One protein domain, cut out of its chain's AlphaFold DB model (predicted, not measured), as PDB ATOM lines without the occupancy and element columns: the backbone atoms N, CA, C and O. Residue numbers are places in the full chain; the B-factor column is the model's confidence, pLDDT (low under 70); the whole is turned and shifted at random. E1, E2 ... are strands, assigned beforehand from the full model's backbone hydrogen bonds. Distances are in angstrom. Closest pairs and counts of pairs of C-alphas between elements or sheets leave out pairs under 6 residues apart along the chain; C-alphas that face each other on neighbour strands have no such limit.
ATOM      1  N   GLU A   6     -34.219  29.811  42.967       90.81
ATOM      2  CA  GLU A   6     -34.542  29.400  41.598       90.81
ATOM      3  C   GLU A   6     -35.657  28.361  41.587       90.81
ATOM      4  O   GLU A   6     -35.552  27.332  42.252       90.81
ATOM      5  N   ILE A   7     -36.698  28.607  40.790       91.38
ATOM      6  CA  ILE A   7     -37.586  27.539  40.337       91.38
ATOM      7  C   ILE A   7     -36.817  26.761  39.284       91.38
ATOM      8  O   ILE A   7     -36.372  27.338  38.289       91.38
ATOM      9  N   ARG A   8     -36.655  25.461  39.500       91.88
ATOM     10  CA  ARG A   8     -35.932  24.580  38.584       91.88
ATOM     11  C   ARG A   8     -36.847  23.466  38.155       91.88
ATOM     12  O   ARG A   8     -37.467  22.828  38.995       91.88
ATOM     13  N   GLY A   9     -36.908  23.201  36.862       90.50
ATOM     14  CA  GLY A   9     -37.627  22.043  36.374       90.50
ATOM     15  C   GLY A   9     -36.844  21.272  35.337       90.50
ATOM     16  O   GLY A   9     -35.981  21.799  34.634       90.50
ATOM     17  N   ASN A  10     -37.147  19.987  35.288       91.31
ATOM     18  CA  ASN A  10     -36.587  19.017  34.376       91.31
ATOM     19  C   ASN A  10     -37.757  18.189  33.856       91.31
ATOM     20  O   ASN A  10     -38.437  17.527  34.641       91.31
ATOM     21  N   PHE A  11     -37.988  18.250  32.548       92.62
ATOM     22  CA  PHE A  11     -39.011  17.462  31.878       92.62
ATOM     23  C   PHE A  11     -38.402  16.664  30.738       92.62
ATOM     24  O   PHE A  11     -37.717  17.210  29.871       92.62
ATOM     25  N   ASN A  12     -38.717  15.373  30.690       92.94
ATOM     26  CA  ASN A  12     -38.409  14.545  29.536       92.94
ATOM     27  C   ASN A  12     -39.594  14.547  28.560       92.94
ATOM     28  O   ASN A  12     -40.637  13.946  28.838       92.94
ATOM     29  N   ILE A  13     -39.426  15.244  27.436       93.56
ATOM     30  CA  ILE A  13     -40.465  15.478  26.431       93.56
ATOM     31  C   ILE A  13     -40.147  14.710  25.149       93.56
ATOM     32  O   ILE A  13     -39.004  14.635  24.695       93.56
ATOM     33  N   TYR A  14     -41.192  14.155  24.554       93.69
ATOM     34  CA  TYR A  14     -41.196  13.448  23.287       93.69
ATOM     35  C   TYR A  14     -42.166  14.111  22.326       93.69
ATOM     36  O   TYR A  14     -43.285  14.448  22.718       93.69
ATOM     37  N   TYR A  15     -41.782  14.206  21.055       93.62
ATOM     38  CA  TYR A  15     -42.751  14.480  20.006       93.62
ATOM     39  C   TYR A  15     -42.426  13.773  18.694       93.62
ATOM     40  O   TYR A  15     -41.264  13.527  18.369       93.62
ATOM     41  N   GLU A  16     -43.477  13.502  17.927       92.31
ATOM     42  CA  GLU A  16     -43.433  13.087  16.526       92.31
ATOM     43  C   GLU A  16     -44.315  14.001  15.682       92.31
ATOM     44  O   GLU A  16     -45.351  14.492  16.140       92.31
ATOM     45  N   GLY A  17     -43.915  14.180  14.427       88.31
ATOM     46  CA  GLY A  17     -44.551  15.090  13.484       88.31
ATOM     47  C   GLY A  17     -43.758  16.379  13.294       88.31
ATOM     48  O   GLY A  17     -42.636  16.535  13.775       88.31
ATOM     49  N   ASP A  18     -44.362  17.296  12.554       88.88
ATOM     50  CA  ASP A  18     -43.811  18.605  12.246       88.88
ATOM     51  C   ASP A  18     -44.271  19.648  13.272       88.88
ATOM     52  O   ASP A  18     -45.433  19.671  13.685       88.88
ATOM     53  N   ASN A  19     -43.348  20.511  13.683       86.12
ATOM     54  CA  ASN A  19     -43.570  21.596  14.632       86.12
ATOM     55  C   ASN A  19     -43.047  22.955  14.128       86.12
ATOM     56  O   ASN A  19     -43.098  23.935  14.873       86.12
ATOM     57  N   ALA A  20     -42.525  23.036  12.899       84.38
ATOM     58  CA  ALA A  20     -41.905  24.243  12.360       84.38
ATOM     59  C   ALA A  20     -42.828  24.966  11.367       84.38
ATOM     60  O   ALA A  20     -43.181  24.439  10.316       84.38
ATOM     61  N   ASN A  21     -43.173  26.222  11.661       82.31
ATOM     62  CA  ASN A  21     -43.958  27.049  10.745       82.31
ATOM     63  C   ASN A  21     -43.108  27.506   9.547       82.31
ATOM     64  O   ASN A  21     -42.031  28.072   9.732       82.31
ATOM     65  N   GLY A  22     -43.614  27.309   8.325       70.12
ATOM     66  CA  GLY A  22     -42.974  27.789   7.092       70.12
ATOM     67  C   GLY A  22     -41.870  26.885   6.529       70.12
ATOM     68  O   GLY A  22     -41.128  27.331   5.655       70.12
ATOM     69  N   GLY A  23     -41.751  25.649   7.023       70.50
ATOM     70  CA  GLY A  23     -40.912  24.607   6.423       70.50
ATOM     71  C   GLY A  23     -41.644  23.780   5.357       70.50
ATOM     72  O   GLY A  23     -42.824  23.993   5.092       70.50
ATOM     73  N   ASP A  24     -40.949  22.793   4.784       72.81
ATOM     74  CA  ASP A  24     -41.500  21.842   3.796       72.81
ATOM     75  C   ASP A  24     -42.404  20.751   4.418       72.81
ATOM     76  O   ASP A  24     -42.781  19.787   3.751       72.81
ATOM     77  N   GLY A  25     -42.700  20.850   5.716       78.88
ATOM     78  CA  GLY A  25     -43.446  19.841   6.456       78.88
ATOM     79  C   GLY A  25     -44.965  20.058   6.456       78.88
ATOM     80  O   GLY A  25     -45.523  20.862   5.711       78.88
ATOM     81  N   SER A  26     -45.662  19.287   7.292       84.00
ATOM     82  CA  SER A  26     -47.135  19.295   7.378       84.00
ATOM     83  C   SER A  26     -47.706  20.503   8.122       84.00
ATOM     84  O   SER A  26     -48.932  20.689   8.197       84.00
ATOM     85  N   CYS A  27     -46.829  21.314   8.703       84.88
ATOM     86  CA  CYS A  27     -47.199  22.463   9.482       84.88
ATOM     87  C   CYS A  27     -47.497  23.704   8.625       84.88
ATOM     88  O   CYS A  27     -46.618  24.320   8.032       84.88
ATOM     89  N   ASN A  28     -48.759  24.144   8.639       81.31
ATOM     90  CA  ASN A  28     -49.245  25.287   7.856       81.31
ATOM     91  C   ASN A  28     -49.462  26.533   8.732       81.31
ATOM     92  O   ASN A  28     -50.583  27.033   8.810       81.31
ATOM     93  N   ASN A  29     -48.416  27.025   9.400       84.31
ATOM     94  CA  ASN A  29     -48.488  28.162  10.339       84.31
ATOM     95  C   ASN A  29     -49.400  27.933  11.563       84.31
ATOM     96  O   ASN A  29     -49.913  28.891  12.139       84.31
ATOM     97  N   ASP A  30     -49.613  26.675  11.946       85.00
ATOM     98  CA  ASP A  30     -50.447  26.288  13.096       85.00
ATOM     99  C   ASP A  30     -49.690  25.386  14.085       85.00
ATOM    100  O   ASP A  30     -50.284  24.686  14.904       85.00
ATOM    101  N   CYS A  31     -48.360  25.380  14.010       89.31
ATOM    102  CA  CYS A  31     -47.522  24.723  15.004       89.31
ATOM    103  C   CYS A  31     -46.878  25.746  15.914       89.31
ATOM    104  O   CYS A  31     -46.830  26.944  15.633       89.31
ATOM    105  N   ASP A  32     -46.384  25.241  17.024       90.50
ATOM    106  CA  ASP A  32     -45.728  26.028  18.036       90.50
ATOM    107  C   ASP A  32     -44.679  25.145  18.684       90.50
ATOM    108  O   ASP A  32     -44.889  23.940  18.893       90.50
ATOM    109  N   TRP A  33     -43.536  25.753  18.961       90.62
ATOM    110  CA  TRP A  33     -42.450  25.070  19.637       90.62
ATOM    111  C   TRP A  33     -42.855  24.753  21.072       90.62
ATOM    112  O   TRP A  33     -43.893  25.199  21.567       90.62
ATOM    113  N   LEU A  34     -42.045  23.937  21.740       92.69
ATOM    114  CA  LEU A  34     -42.309  23.650  23.136       92.69
ATOM    115  C   LEU A  34     -42.100  24.927  23.957       92.69
ATOM    116  O   LEU A  34     -40.995  25.475  23.993       92.69
ATOM    117  N   ASN A  35     -43.154  25.346  24.644       92.94
ATOM    118  CA  ASN A  35     -43.142  26.427  25.608       92.94
ATOM    119  C   ASN A  35     -43.409  25.851  26.999       92.94
ATOM    120  O   ASN A  35     -44.378  25.122  27.213       92.94
ATOM    121  N   ILE A  36     -42.528  26.178  27.939       93.94
ATOM    122  CA  ILE A  36     -42.699  25.887  29.359       93.94
ATOM    123  C   ILE A  36     -42.888  27.225  30.061       93.94
ATOM    124  O   ILE A  36     -41.951  28.020  30.155       93.94
ATOM    125  N   SER A  37     -44.101  27.475  30.535       94.25
ATOM    126  CA  SER A  37     -44.473  28.720  31.198       94.25
ATOM    127  C   SER A  37     -44.734  28.480  32.678       94.25
ATOM    128  O   SER A  37     -45.357  27.493  33.068       94.25
ATOM    129  N   ILE A  38     -44.258  29.400  33.512       93.12
ATOM    130  CA  ILE A  38     -44.518  29.423  34.947       93.12
ATOM    131  C   ILE A  38     -45.499  30.556  35.210       93.12
ATOM    132  O   ILE A  38     -45.256  31.704  34.828       93.12
ATOM    133  N   PHE A  39     -46.580  30.228  35.901       92.44
ATOM    134  CA  PHE A  39     -47.596  31.174  36.314       92.44
ATOM    135  C   PHE A  39     -47.639  31.303  37.828       92.44
ATOM    136  O   PHE A  39     -47.487  30.329  38.573       92.44
ATOM    137  N   LYS A  40     -47.910  32.531  38.255       90.31
ATOM    138  CA  LYS A  40     -48.331  32.885  39.602       90.31
ATOM    139  C   LYS A  40     -49.804  33.277  39.520       90.31
ATOM    140  O   LYS A  40     -50.134  34.362  39.036       90.31
ATOM    141  N   GLY A  41     -50.697  32.362  39.897       87.88
ATOM    142  CA  GLY A  41     -52.130  32.544  39.675       87.88
ATOM    143  C   GLY A  41     -52.447  32.683  38.183       87.88
ATOM    144  O   GLY A  41     -52.210  31.764  37.405       87.88
ATOM    145  N   ALA A  42     -52.960  33.846  37.775       87.56
ATOM    146  CA  ALA A  42     -53.268  34.155  36.373       87.56
ATOM    147  C   ALA A  42     -52.126  34.863  35.611       87.56
ATOM    148  O   ALA A  42     -52.263  35.116  34.415       87.56
ATOM    149  N   ALA A  43     -51.025  35.223  36.279       89.94
ATOM    150  CA  ALA A  43     -49.932  35.985  35.676       89.94
ATOM    151  C   ALA A  43     -48.792  35.069  35.209       89.94
ATOM    152  O   ALA A  43     -48.228  34.326  36.012       89.94
ATOM    153  N   GLU A  44     -48.423  35.150  33.928       93.00
ATOM    154  CA  GLU A  44     -47.221  34.503  33.381       93.00
ATOM    155  C   GLU A  44     -45.981  35.264  33.868       93.00
ATOM    156  O   GLU A  44     -45.769  36.418  33.496       93.00
ATOM    157  N   ILE A  45     -45.171  34.631  34.719       92.75
ATOM    158  CA  ILE A  45     -43.960  35.246  35.292       92.75
ATOM    159  C   ILE A  45     -42.693  34.858  34.531       92.75
ATOM    160  O   ILE A  45     -41.685  35.566  34.586       92.75
ATOM    161  N   HIS A  46     -42.731  33.733  33.819       93.25
ATOM    162  CA  HIS A  46     -41.615  33.249  33.024       93.25
ATOM    163  C   HIS A  46     -42.096  32.323  31.914       93.25
ATOM    164  O   HIS A  46     -43.008  31.527  32.125       93.25
ATOM    165  N   ARG A  47     -41.416  32.372  30.768       94.31
ATOM    166  CA  ARG A  47     -41.602  31.438  29.663       94.31
ATOM    167  C   ARG A  47     -40.264  31.050  29.071       94.31
ATOM    168  O   ARG A  47     -39.491  31.908  28.643       94.31
ATOM    169  N   HIS A  48     -40.039  29.747  29.008       93.44
ATOM    170  CA  HIS A  48     -38.904  29.120  28.357       93.44
ATOM    171  C   HIS A  48     -39.374  28.468  27.059       93.44
ATOM    172  O   HIS A  48     -40.159  27.519  27.081       93.44
ATOM    173  N   THR A  49     -38.902  28.984  25.926       93.06
ATOM    174  CA  THR A  49     -39.162  28.396  24.608       93.06
ATOM    175  C   THR A  49     -37.963  27.553  24.204       93.06
ATOM    176  O   THR A  49     -36.850  28.065  24.071       93.06
ATOM    177  N   GLU A  50     -38.185  26.261  23.992       90.56
ATOM    178  CA  GLU A  50     -37.119  25.338  23.623       90.56
ATOM    179  C   GLU A  50     -36.843  25.374  22.114       90.56
ATOM    180  O   GLU A  50     -37.753  25.477  21.288       90.56
ATOM    181  N   GLN A  51     -35.569  25.242  21.739       86.25
ATOM    182  CA  GLN A  51     -35.177  25.104  20.338       86.25
ATOM    183  C   GLN A  51     -35.636  23.756  19.764       86.25
ATOM    184  O   GLN A  51     -35.635  22.753  20.490       86.25
ATOM    185  N   PRO A  52     -35.964  23.687  18.460       82.56
ATOM    186  CA  PRO A  52     -36.383  22.440  17.830       82.56
ATOM    187  C   PRO A  52     -35.309  21.354  17.972       82.56
ATOM    188  O   PRO A  52     -34.108  21.627  17.934       82.56
ATOM    189  N   TRP A  53     -35.748  20.106  18.129       88.81
ATOM    190  CA  TRP A  53     -34.876  18.934  18.139       88.81
ATOM    191  C   TRP A  53     -35.370  17.889  17.143       88.81
ATOM    192  O   TRP A  53     -36.364  18.085  16.454       88.81
ATOM    193  N   VAL A  54     -34.636  16.792  16.991       88.81
ATOM    194  CA  VAL A  54     -35.015  15.750  16.033       88.81
ATOM    195  C   VAL A  54     -36.255  15.014  16.548       88.81
ATOM    196  O   VAL A  54     -36.196  14.396  17.613       88.81
ATOM    197  N   ALA A  55     -37.346  15.057  15.779       90.38
ATOM    198  CA  ALA A  55     -38.588  14.338  16.070       90.38
ATOM    199  C   ALA A  55     -38.351  12.823  16.241       90.38
ATOM    200  O   ALA A  55     -37.396  12.262  15.699       90.38
ATOM    201  N   GLY A  56     -39.209  12.162  17.020       91.00
ATOM    202  CA  GLY A  56     -39.080  10.743  17.365       91.00
ATOM    203  C   GLY A  56     -38.046  10.457  18.459       91.00
ATOM    204  O   GLY A  56     -37.705   9.301  18.698       91.00
ATOM    205  N   ASN A  57     -37.535  11.491  19.141       92.50
ATOM    206  CA  ASN A  57     -36.580  11.339  20.236       92.50
ATOM    207  C   ASN A  57     -37.064  12.016  21.517       92.50
ATOM    208  O   ASN A  57     -37.620  13.118  21.504       92.50
ATOM    209  N   TRP A  58     -36.779  11.350  22.634       92.44
ATOM    210  CA  TRP A  58     -36.910  11.910  23.972       92.44
ATOM    211  C   TRP A  58     -35.802  12.933  24.213       92.44
ATOM    212  O   TRP A  58     -34.624  12.641  23.988       92.44
ATOM    213  N   LYS A  59     -36.170  14.117  24.696       92.75
ATOM    214  CA  LYS A  59     -35.238  15.168  25.095       92.75
ATOM    215  C   LYS A  59     -35.531  15.579  26.529       92.75
ATOM    216  O   LYS A  59     -36.661  15.912  26.870       92.75
ATOM    217  N   ASN A  60     -34.483  15.593  27.346       92.44
ATOM    218  CA  ASN A  60     -34.533  16.215  28.658       92.44
ATOM    219  C   ASN A  60     -34.370  17.734  28.503       92.44
ATOM    220  O   ASN A  60     -33.385  18.194  27.921       92.44
ATOM    221  N   ILE A  61     -35.342  18.483  29.012       92.44
ATOM    222  CA  ILE A  61     -35.417  19.935  28.948       92.44
ATOM    223  C   ILE A  61     -35.341  20.460  30.369       92.44
ATOM    224  O   ILE A  61     -36.190  20.160  31.209       92.44
ATOM    225  N   ILE A  62     -34.294  21.240  30.620       91.31
ATOM    226  CA  ILE A  62     -34.023  21.847  31.915       91.31
ATOM    227  C   ILE A  62     -34.293  23.336  31.776       91.31
ATOM    228  O   ILE A  62     -33.717  23.988  30.906       91.31
ATOM    229  N   PHE A  63     -35.145  23.865  32.645       90.75
ATOM    230  CA  PHE A  63     -35.406  25.295  32.737       90.75
ATOM    231  C   PHE A  63     -35.172  25.769  34.167       90.75
ATOM    232  O   PHE A  63     -35.367  25.029  35.137       90.75
ATOM    233  N   SER A  64     -34.743  27.019  34.292       92.56
ATOM    234  CA  SER A  64     -34.538  27.665  35.580       92.56
ATOM    235  C   SER A  64     -35.002  29.110  35.526       92.56
ATOM    236  O   SER A  64     -34.673  29.841  34.593       92.56
ATOM    237  N   TYR A  65     -35.728  29.528  36.556       92.75
ATOM    238  CA  TYR A  65     -36.185  30.897  36.723       92.75
ATOM    239  C   TYR A  65     -35.806  31.408  38.108       92.75
ATOM    240  O   TYR A  65     -36.215  30.838  39.120       92.75
ATOM    241  N   THR A  66     -35.034  32.489  38.157       92.88
ATOM    242  CA  THR A  66     -34.662  33.149  39.410       92.88
ATOM    243  C   THR A  66     -35.797  34.056  39.883       92.88
ATOM    244  O   THR A  66     -36.240  34.943  39.152       92.88
ATOM    245  N   ILE A  67     -36.248  33.856  41.121       90.31
ATOM    246  CA  ILE A  67     -37.304  34.652  41.751       90.31
ATOM    247  C   ILE A  67     -36.812  36.080  41.996       90.31
ATOM    248  O   ILE A  67     -35.838  36.308  42.722       90.31
ATOM    249  N   THR A  68     -37.518  37.045  41.415       89.50
ATOM    250  CA  THR A  68     -37.330  38.481  41.657       89.50
ATOM    251  C   THR A  68     -38.105  38.933  42.898       89.50
ATOM    252  O   THR A  68     -39.022  38.248  43.346       89.50
ATOM    253  N   GLU A  69     -37.779  40.111  43.442       86.25
ATOM    254  CA  GLU A  69     -38.498  40.690  44.593       86.25
ATOM    255  C   GLU A  69     -40.006  40.839  44.332       86.25
ATOM    256  O   GLU A  69     -40.823  40.538  45.199       86.25
ATOM    257  N   GLU A  70     -40.386  41.219  43.111       85.44
ATOM    258  CA  GLU A  70     -41.787  41.383  42.692       85.44
ATOM    259  C   GLU A  70     -42.569  40.058  42.704       85.44
ATOM    260  O   GLU A  70     -43.768  40.027  42.990       85.44
ATOM    261  N   ASN A  71     -41.877  38.945  42.445       84.62
ATOM    262  CA  ASN A  71     -42.458  37.608  42.347       84.62
ATOM    263  C   ASN A  71     -42.203  36.752  43.595       84.62
ATOM    264  O   ASN A  71     -42.498  35.560  43.587       84.62
ATOM    265  N   ALA A  72     -41.660  37.324  44.673       83.75
ATOM    266  CA  ALA A  72     -41.312  36.587  45.887       83.75
ATOM    267  C   ALA A  72     -42.503  36.341  46.824       83.75
ATOM    268  O   ALA A  72     -42.520  35.352  47.560       83.75
ATOM    269  N   ILE A  73     -43.519  37.206  46.787       83.94
ATOM    270  CA  ILE A  73     -44.717  37.104  47.631       83.94
ATOM    271  C   ILE A  73     -45.736  36.203  46.933       83.94
ATOM    272  O   ILE A  73     -46.035  36.442  45.768       83.94
ATOM    273  N   TRP A  74     -46.251  35.182  47.619       82.88
ATOM    274  CA  TRP A  74     -47.262  34.254  47.097       82.88
ATOM    275  C   TRP A  74     -48.375  34.118  48.136       82.88
ATOM    276  O   TRP A  74     -48.113  33.679  49.254       82.88
ATOM    277  N   ASP A  75     -49.589  34.531  47.781       80.38
ATOM    278  CA  ASP A  75     -50.801  34.343  48.582       80.38
ATOM    279  C   ASP A  75     -51.492  33.009  48.242       80.38
ATOM    280  O   ASP A  75     -51.704  32.686  47.073       80.38
ATOM    281  N   SER A  76     -51.899  32.244  49.256       72.75
ATOM    282  CA  SER A  76     -52.537  30.932  49.077       72.75
ATOM    283  C   SER A  76     -53.902  30.998  48.384       72.75
ATOM    284  O   SER A  76     -54.366  29.993  47.847       72.75
ATOM    285  N   VAL A  77     -54.555  32.165  48.376       78.88
ATOM    286  CA  VAL A  77     -55.886  32.332  47.774       78.88
ATOM    287  C   VAL A  77     -55.809  32.519  46.258       78.88
ATOM    288  O   VAL A  77     -56.590  31.915  45.522       78.88
ATOM    289  N   ASN A  78     -54.883  33.354  45.780       81.06
ATOM    290  CA  ASN A  78     -54.855  33.804  44.383       81.06
ATOM    291  C   ASN A  78     -53.598  33.375  43.621       81.06
ATOM    292  O   ASN A  78     -53.644  33.228  42.399       81.06
ATOM    293  N   ASP A  79     -52.492  33.140  44.321       86.12
ATOM    294  CA  ASP A  79     -51.181  32.926  43.721       86.12
ATOM    295  C   ASP A  79     -50.809  31.445  43.771       86.12
ATOM    296  O   ASP A  79     -49.820  31.049  44.375       86.12
ATOM    297  N   ASN A  80     -51.601  30.589  43.129       86.56
ATOM    298  CA  ASN A  80     -51.221  29.184  42.996       86.56
ATOM    299  C   ASN A  80     -50.137  29.028  41.916       86.56
ATOM    300  O   ASN A  80     -50.288  29.594  40.827       86.56
ATOM    301  N   PRO A  81     -49.053  28.271  42.168       88.44
ATOM    302  CA  PRO A  81     -48.050  27.987  41.152       88.44
ATOM    303  C   PRO A  81     -48.614  27.028  40.112       88.44
ATOM    304  O   PRO A  81     -49.099  25.945  40.443       88.44
ATOM    305  N   ILE A  82     -48.523  27.416  38.844       90.88
ATOM    306  CA  ILE A  82     -48.916  26.569  37.718       90.88
ATOM    307  C   ILE A  82     -47.741  26.504  36.750       90.88
ATOM    308  O   ILE A  82     -47.156  27.525  36.396       90.88
ATOM    309  N   VAL A  83     -47.395  25.291  36.328       90.94
ATOM    310  CA  VAL A  83     -46.428  25.061  35.254       90.94
ATOM    311  C   VAL A  83     -47.196  24.535  34.060       90.94
ATOM    312  O   VAL A  83     -47.805  23.467  34.123       90.94
ATOM    313  N   GLU A  84     -47.179  25.303  32.982       92.31
ATOM    314  CA  GLU A  84     -47.831  24.955  31.733       92.31
ATOM    315  C   GLU A  84     -46.782  24.495  30.725       92.31
ATOM    316  O   GLU A  84     -45.799  25.190  30.473       92.31
ATOM    317  N   VAL A  85     -46.999  23.317  30.144       92.75
ATOM    318  CA  VAL A  85     -46.163  22.769  29.074       92.75
ATOM    319  C   VAL A  85     -47.027  22.675  27.826       92.75
ATOM    320  O   VAL A  85     -47.958  21.870  27.772       92.75
ATOM    321  N   THR A  86     -46.732  23.499  26.825       93.19
ATOM    322  CA  THR A  86     -47.488  23.558  25.571       93.19
ATOM    323  C   THR A  86     -46.600  23.303  24.371       93.19
ATOM    324  O   THR A  86     -45.459  23.745  24.296       93.19
ATOM    325  N   MET A  87     -47.142  22.566  23.408       91.50
ATOM    326  CA  MET A  87     -46.524  22.322  22.114       91.50
ATOM    327  C   MET A  87     -47.635  22.065  21.104       91.50
ATOM    328  O   MET A  87     -48.612  21.384  21.428       91.50
ATOM    329  N   LYS A  88     -47.492  22.569  19.878       91.12
ATOM    330  CA  LYS A  88     -48.396  22.206  18.783       91.12
ATOM    331  C   LYS A  88     -47.608  21.471  17.716       91.12
ATOM    332  O   LYS A  88     -46.682  22.024  17.130       91.12
ATOM    333  N   VAL A  89     -47.997  20.226  17.478       91.06
ATOM    334  CA  VAL A  89     -47.363  19.317  16.521       91.06
ATOM    335  C   VAL A  89     -48.391  18.777  15.545       91.06
ATOM    336  O   VAL A  89     -49.559  18.594  15.898       91.06
ATOM    337  N   LYS A  90     -47.962  18.504  14.314       89.38
ATOM    338  CA  LYS A  90     -48.841  18.015  13.256       89.38
ATOM    339  C   LYS A  90     -48.220  16.859  12.483       89.38
ATOM    340  O   LYS A  90     -47.091  16.945  12.016       89.38
ATOM    341  N   GLY A  91     -48.984  15.780  12.343       88.94
ATOM    342  CA  GLY A  91     -48.621  14.639  11.506       88.94
ATOM    343  C   GLY A  91     -48.958  14.897  10.040       88.94
ATOM    344  O   GLY A  91     -49.705  15.824   9.721       88.94
ATOM    345  N   ASP A  92     -48.451  14.045   9.158       88.50
ATOM    346  CA  ASP A  92     -48.680  14.093   7.709       88.50
ATOM    347  C   ASP A  92     -49.814  13.156   7.252       88.50
ATOM    348  O   ASP A  92     -50.052  12.971   6.056       88.50
ATOM    349  N   ARG A  93     -50.563  12.584   8.205       87.38
ATOM    350  CA  ARG A  93     -51.692  11.694   7.925       87.38
ATOM    351  C   ARG A  93     -52.794  12.382   7.108       87.38
ATOM    352  O   ARG A  93     -53.458  13.309   7.573       87.38
ATOM    353  N   THR A  94     -53.065  11.850   5.918       85.44
ATOM    354  CA  THR A  94     -54.085  12.324   4.970       85.44
ATOM    355  C   THR A  94     -54.948  11.174   4.436       85.44
ATOM    356  O   THR A  94     -54.607   9.993   4.565       85.44
ATOM    357  N   ASN A  95     -56.106  11.500   3.852       86.62
ATOM    358  CA  ASN A  95     -56.906  10.517   3.117       86.62
ATOM    359  C   ASN A  95     -56.172  10.119   1.830       86.62
ATOM    360  O   ASN A  95     -55.712  10.978   1.082       86.62
ATOM    361  N   GLY A  96     -56.089   8.816   1.575       83.12
ATOM    362  CA  GLY A  96     -55.450   8.272   0.387       83.12
ATOM    363  C   GLY A  96     -56.281   8.483  -0.880       83.12
ATOM    364  O   GLY A  96     -57.451   8.861  -0.845       83.12
ATOM    365  N   ALA A  97     -55.673   8.188  -2.030       83.81
ATOM    366  CA  ALA A  97     -56.316   8.325  -3.340       83.81
ATOM    367  C   ALA A  97     -57.490   7.347  -3.571       83.81
ATOM    368  O   ALA A  97     -58.257   7.525  -4.517       83.81
ATOM    369  N   LEU A  98     -57.629   6.310  -2.735       88.44
ATOM    370  CA  LEU A  98     -58.727   5.348  -2.793       88.44
ATOM    371  C   LEU A  98     -59.725   5.610  -1.653       88.44
ATOM    372  O   LEU A  98     -59.313   5.955  -0.545       88.44
ATOM    373  N   PRO A  99     -61.036   5.404  -1.878       83.06
ATOM    374  CA  PRO A  99     -62.025   5.496  -0.810       83.06
ATOM    375  C   PRO A  99     -61.639   4.596   0.370       83.06
ATOM    376  O   PRO A  99     -61.287   3.433   0.174       83.06
ATOM    377  N   PHE A 100     -61.738   5.135   1.588       85.19
ATOM    378  CA  PHE A 100     -61.442   4.445   2.853       85.19
ATOM    379  C   PHE A 100     -59.970   4.079   3.104       85.19
ATOM    380  O   PHE A 100     -59.693   3.351   4.057       85.19
ATOM    381  N   THR A 101     -59.018   4.595   2.319       88.56
ATOM    382  CA  THR A 101     -57.590   4.475   2.645       88.56
ATOM    383  C   THR A 101     -57.059   5.758   3.281       88.56
ATOM    384  O   THR A 101     -57.533   6.859   3.010       88.56
ATOM    385  N   VAL A 102     -56.075   5.612   4.166       88.12
ATOM    386  CA  VAL A 102     -55.329   6.710   4.797       88.12
ATOM    387  C   VAL A 102     -53.839   6.459   4.594       88.12
ATOM    388  O   VAL A 102     -53.416   5.303   4.561       88.12
ATOM    389  N   GLN A 103     -53.062   7.524   4.437       87.19
ATOM    390  CA  GLN A 103     -51.612   7.484   4.239       87.19
ATOM    391  C   GLN A 103     -50.937   8.509   5.159       87.19
ATOM    392  O   GLN A 103     -51.550   9.529   5.461       87.19
ATOM    393  N   GLY A 104     -49.701   8.242   5.585       87.12
ATOM    394  CA  GLY A 104     -48.930   9.093   6.501       87.12
ATOM    395  C   GLY A 104     -49.085   8.699   7.972       87.12
ATOM    396  O   GLY A 104     -49.881   7.819   8.320       87.12
ATOM    397  N   ASP A 105     -48.335   9.385   8.822       89.31
ATOM    398  CA  ASP A 105     -48.178   9.127  10.243       89.31
ATOM    399  C   ASP A 105     -48.890  10.202  11.095       89.31
ATOM    400  O   ASP A 105     -48.924  11.395  10.758       89.31
ATOM    401  N   PRO A 106     -49.550   9.808  12.199       89.38
ATOM    402  CA  PRO A 106     -50.117  10.761  13.147       89.38
ATOM    403  C   PRO A 106     -49.009  11.476  13.938       89.38
ATOM    404  O   PRO A 106     -47.928  10.935  14.131       89.38
ATOM    405  N   ALA A 107     -49.300  12.671  14.457       91.56
ATOM    406  CA  ALA A 107     -48.425  13.292  15.450       91.56
ATOM    407  C   ALA A 107     -48.570  12.612  16.816       91.56
ATOM    408  O   ALA A 107     -49.652  12.135  17.174       91.56
ATOM    409  N   ALA A 108     -47.496  12.657  17.599       91.12
ATOM    410  CA  ALA A 108     -47.482  12.203  18.981       91.12
ATOM    411  C   ALA A 108     -46.822  13.252  19.876       91.12
ATOM    412  O   ALA A 108     -45.876  13.924  19.472       91.12
ATOM    413  N   PHE A 109     -47.308  13.360  21.108       92.50
ATOM    414  CA  PHE A 109     -46.687  14.137  22.174       92.50
ATOM    415  C   PHE A 109     -46.653  13.275  23.433       92.50
ATOM    416  O   PHE A 109     -47.649  12.639  23.783       92.50
ATOM    417  N   GLY A 110     -45.504  13.239  24.097       91.56
ATOM    418  CA  GLY A 110     -45.302  12.470  25.316       91.56
ATOM    419  C   GLY A 110     -44.502  13.264  26.335       91.56
ATOM    420  O   GLY A 110     -43.568  13.978  25.991       91.56
ATOM    421  N   MET A 111     -44.853  13.108  27.604       91.56
ATOM    422  CA  MET A 111     -44.115  13.681  28.722       91.56
ATOM    423  C   MET A 111     -43.968  12.613  29.794       91.56
ATOM    424  O   MET A 111     -44.952  11.972  30.171       91.56
ATOM    425  N   LYS A 112     -42.744  12.412  30.282       89.19
ATOM    426  CA  LYS A 112     -42.519  11.563  31.452       89.19
ATOM    427  C   LYS A 112     -42.650  12.389  32.722       89.19
ATOM    428  O   LYS A 112     -42.177  13.519  32.785       89.19
ATOM    429  N   LEU A 113     -43.282  11.800  33.730       81.31
ATOM    430  CA  LEU A 113     -43.506  12.410  35.037       81.31
ATOM    431  C   LEU A 113     -42.789  11.606  36.130       81.31
ATOM    432  O   LEU A 113     -42.303  10.501  35.883       81.31
ATOM    433  N   ALA A 114     -42.757  12.155  37.343       76.62
ATOM    434  CA  ALA A 114     -42.107  11.580  38.519       76.62
ATOM    435  C   ALA A 114     -40.570  11.566  38.415       76.62
ATOM    436  O   ALA A 114     -39.949  12.621  38.423       76.62
ATOM    437  N   SER A 115     -39.923  10.399  38.335       76.88
ATOM    438  CA  SER A 115     -38.453  10.311  38.394       76.88
ATOM    439  C   SER A 115     -37.738  10.972  37.212       76.88
ATOM    440  O   SER A 115     -36.557  11.285  37.307       76.88
ATOM    441  N   GLU A 116     -38.441  11.160  36.095       77.06
ATOM    442  CA  GLU A 116     -37.930  11.798  34.874       77.06
ATOM    443  C   GLU A 116     -38.659  13.124  34.566       77.06
ATOM    444  O   GLU A 116     -38.575  13.629  33.447       77.06
ATOM    445  N   GLY A 117     -39.399  13.658  35.547       83.69
ATOM    446  CA  GLY A 117     -40.179  14.889  35.435       83.69
ATOM    447  C   GLY A 117     -40.402  15.531  36.806       83.69
ATOM    448  O   GLY A 117     -41.286  15.092  37.543       83.69
ATOM    449  N   LEU A 118     -39.613  16.555  37.137       88.50
ATOM    450  CA  LEU A 118     -39.594  17.231  38.440       88.50
ATOM    451  C   LEU A 118     -39.621  18.749  38.254       88.50
ATOM    452  O   LEU A 118     -38.941  19.276  37.376       88.50
ATOM    453  N   VAL A 119     -40.340  19.443  39.137       89.62
ATOM    454  CA  VAL A 119     -40.202  20.888  39.342       89.62
ATOM    455  C   VAL A 119     -39.987  21.150  40.827       89.62
ATOM    456  O   VAL A 119     -40.759  20.686  41.664       89.62
ATOM    457  N   GLU A 120     -38.935  21.890  41.142       89.38
ATOM    458  CA  GLU A 120     -38.578  22.333  42.481       89.38
ATOM    459  C   GLU A 120     -38.925  23.811  42.629       89.38
ATOM    460  O   GLU A 120     -38.504  24.649  41.827       89.38
ATOM    461  N   PHE A 121     -39.685  24.125  43.675       88.94
ATOM    462  CA  PHE A 121     -40.032  25.492  44.037       88.94
ATOM    463  C   PHE A 121     -39.245  25.911  45.282       88.94
ATOM    464  O   PHE A 121     -39.269  25.185  46.280       88.94
ATOM    465  N   PRO A 122     -38.570  27.074  45.265       86.69
ATOM    466  CA  PRO A 122     -37.829  27.558  46.417       86.69
ATOM    467  C   PRO A 122     -38.804  28.068  47.484       86.69
ATOM    468  O   PRO A 122     -39.482  29.086  47.314       86.69
ATOM    469  N   VAL A 123     -38.867  27.355  48.604       82.12
ATOM    470  CA  VAL A 123     -39.635  27.769  49.781       82.12
ATOM    471  C   VAL A 123     -38.780  28.718  50.620       82.12
ATOM    472  O   VAL A 123     -37.583  28.497  50.773       82.12
ATOM    473  N   ASP A 124     -39.396  29.783  51.131       81.81
ATOM    474  CA  ASP A 124     -38.710  30.739  52.003       81.81
ATOM    475  C   ASP A 124     -38.596  30.184  53.424       81.81
ATOM    476  O   ASP A 124     -39.593  29.716  53.973       81.81
TER     477      ASP A 124
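AT A GLANCE: This is residues 6 to 124 of the 171 residues of an uncharacterized protein of Candidatus Poseidoniales archaeon (UniProt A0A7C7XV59). Two twisted three-stranded sheets stand face to face as a loose sandwich, with E4, E1 and E6 in one layer and E3, E2 and E5 in the other. From one end of it the long link between E5 and E6 reaches out as a narrow arm, residues 94 to 103 forming its far loop, and this arm makes much of the length. The printed part has 119 residues, with no named helix and six named strands, E1 to E6 along the chain; both sheets are antiparallel, in the orders E4, E1, E6 and E3, E2, E5. The class is all strand, though under half of the residues, 57 of 119, are in named elements. The whole is loose, with a radius of gyration of the C-alphas of 18.0 A and spans of 63 by 27 by 25 A.

HOW THE PARTS SIT: E1, residues 6 to 16, is the inner strand of the first sheet, between the edge strands E4, residues 58 to 66, and E6, residues 108 to 120. E1 and E4 are antiparallel at 156 degrees, with N 9 and O 63 within hydrogen-bond range at 2.9 A. E1 and E6 are antiparallel at 161 degrees, with N 10 and O 118 at 2.8 A and N 14 and O 110 at 2.8 A. E6 bends by 73 degrees at residue 115. In the second sheet E2, residues 32 to 40, is the inner strand; it forms a hairpin with E3, residues 43 to 49, antiparallel at 149 degrees, with N 38 and O 46 at 2.8 A. E5, residues 81 to 88, is antiparallel to E2 at 169 degrees, with N 37 and O 84 at 2.8 A. In this sandwich, two sheets face to face, the facing parts are 9.5 A centre to centre and the strands of one sheet stand at 32 degrees to those of the other. The closest C-alphas of E3 and E4 are those of His 48 and Phe 63, 6.8 A apart. E2 and E4 are near each other, with 6 pairs of C-alphas within 10 A. E2 and E6 are apart.

IN THESE COORDINATES: E1 begins at C-alpha 6 (-34.542, 29.400, 41.598) and is 31.2 A long. E2 measures 22.8 A, E3 17.2 A, E4 26.4 A and E5 23.1 A, the last ending at C-alpha 88 (-48.396, 22.206, 18.783). E6 is 27.1 A long and ends at C-alpha 120 (-38.578, 22.333, 42.481).

THE WHOLE: The two C-alphas farthest apart are those of Leu 98 and Asp 124, at 63.6 A. The links E1 to E2, E4 to E5 and E5 to E6 are long; in the last, residues 94 to 95 pair with 102 to 103, antiparallel. The printed part has no cut. Its mean pLDDT is 88.0, and no printed residue is under 70.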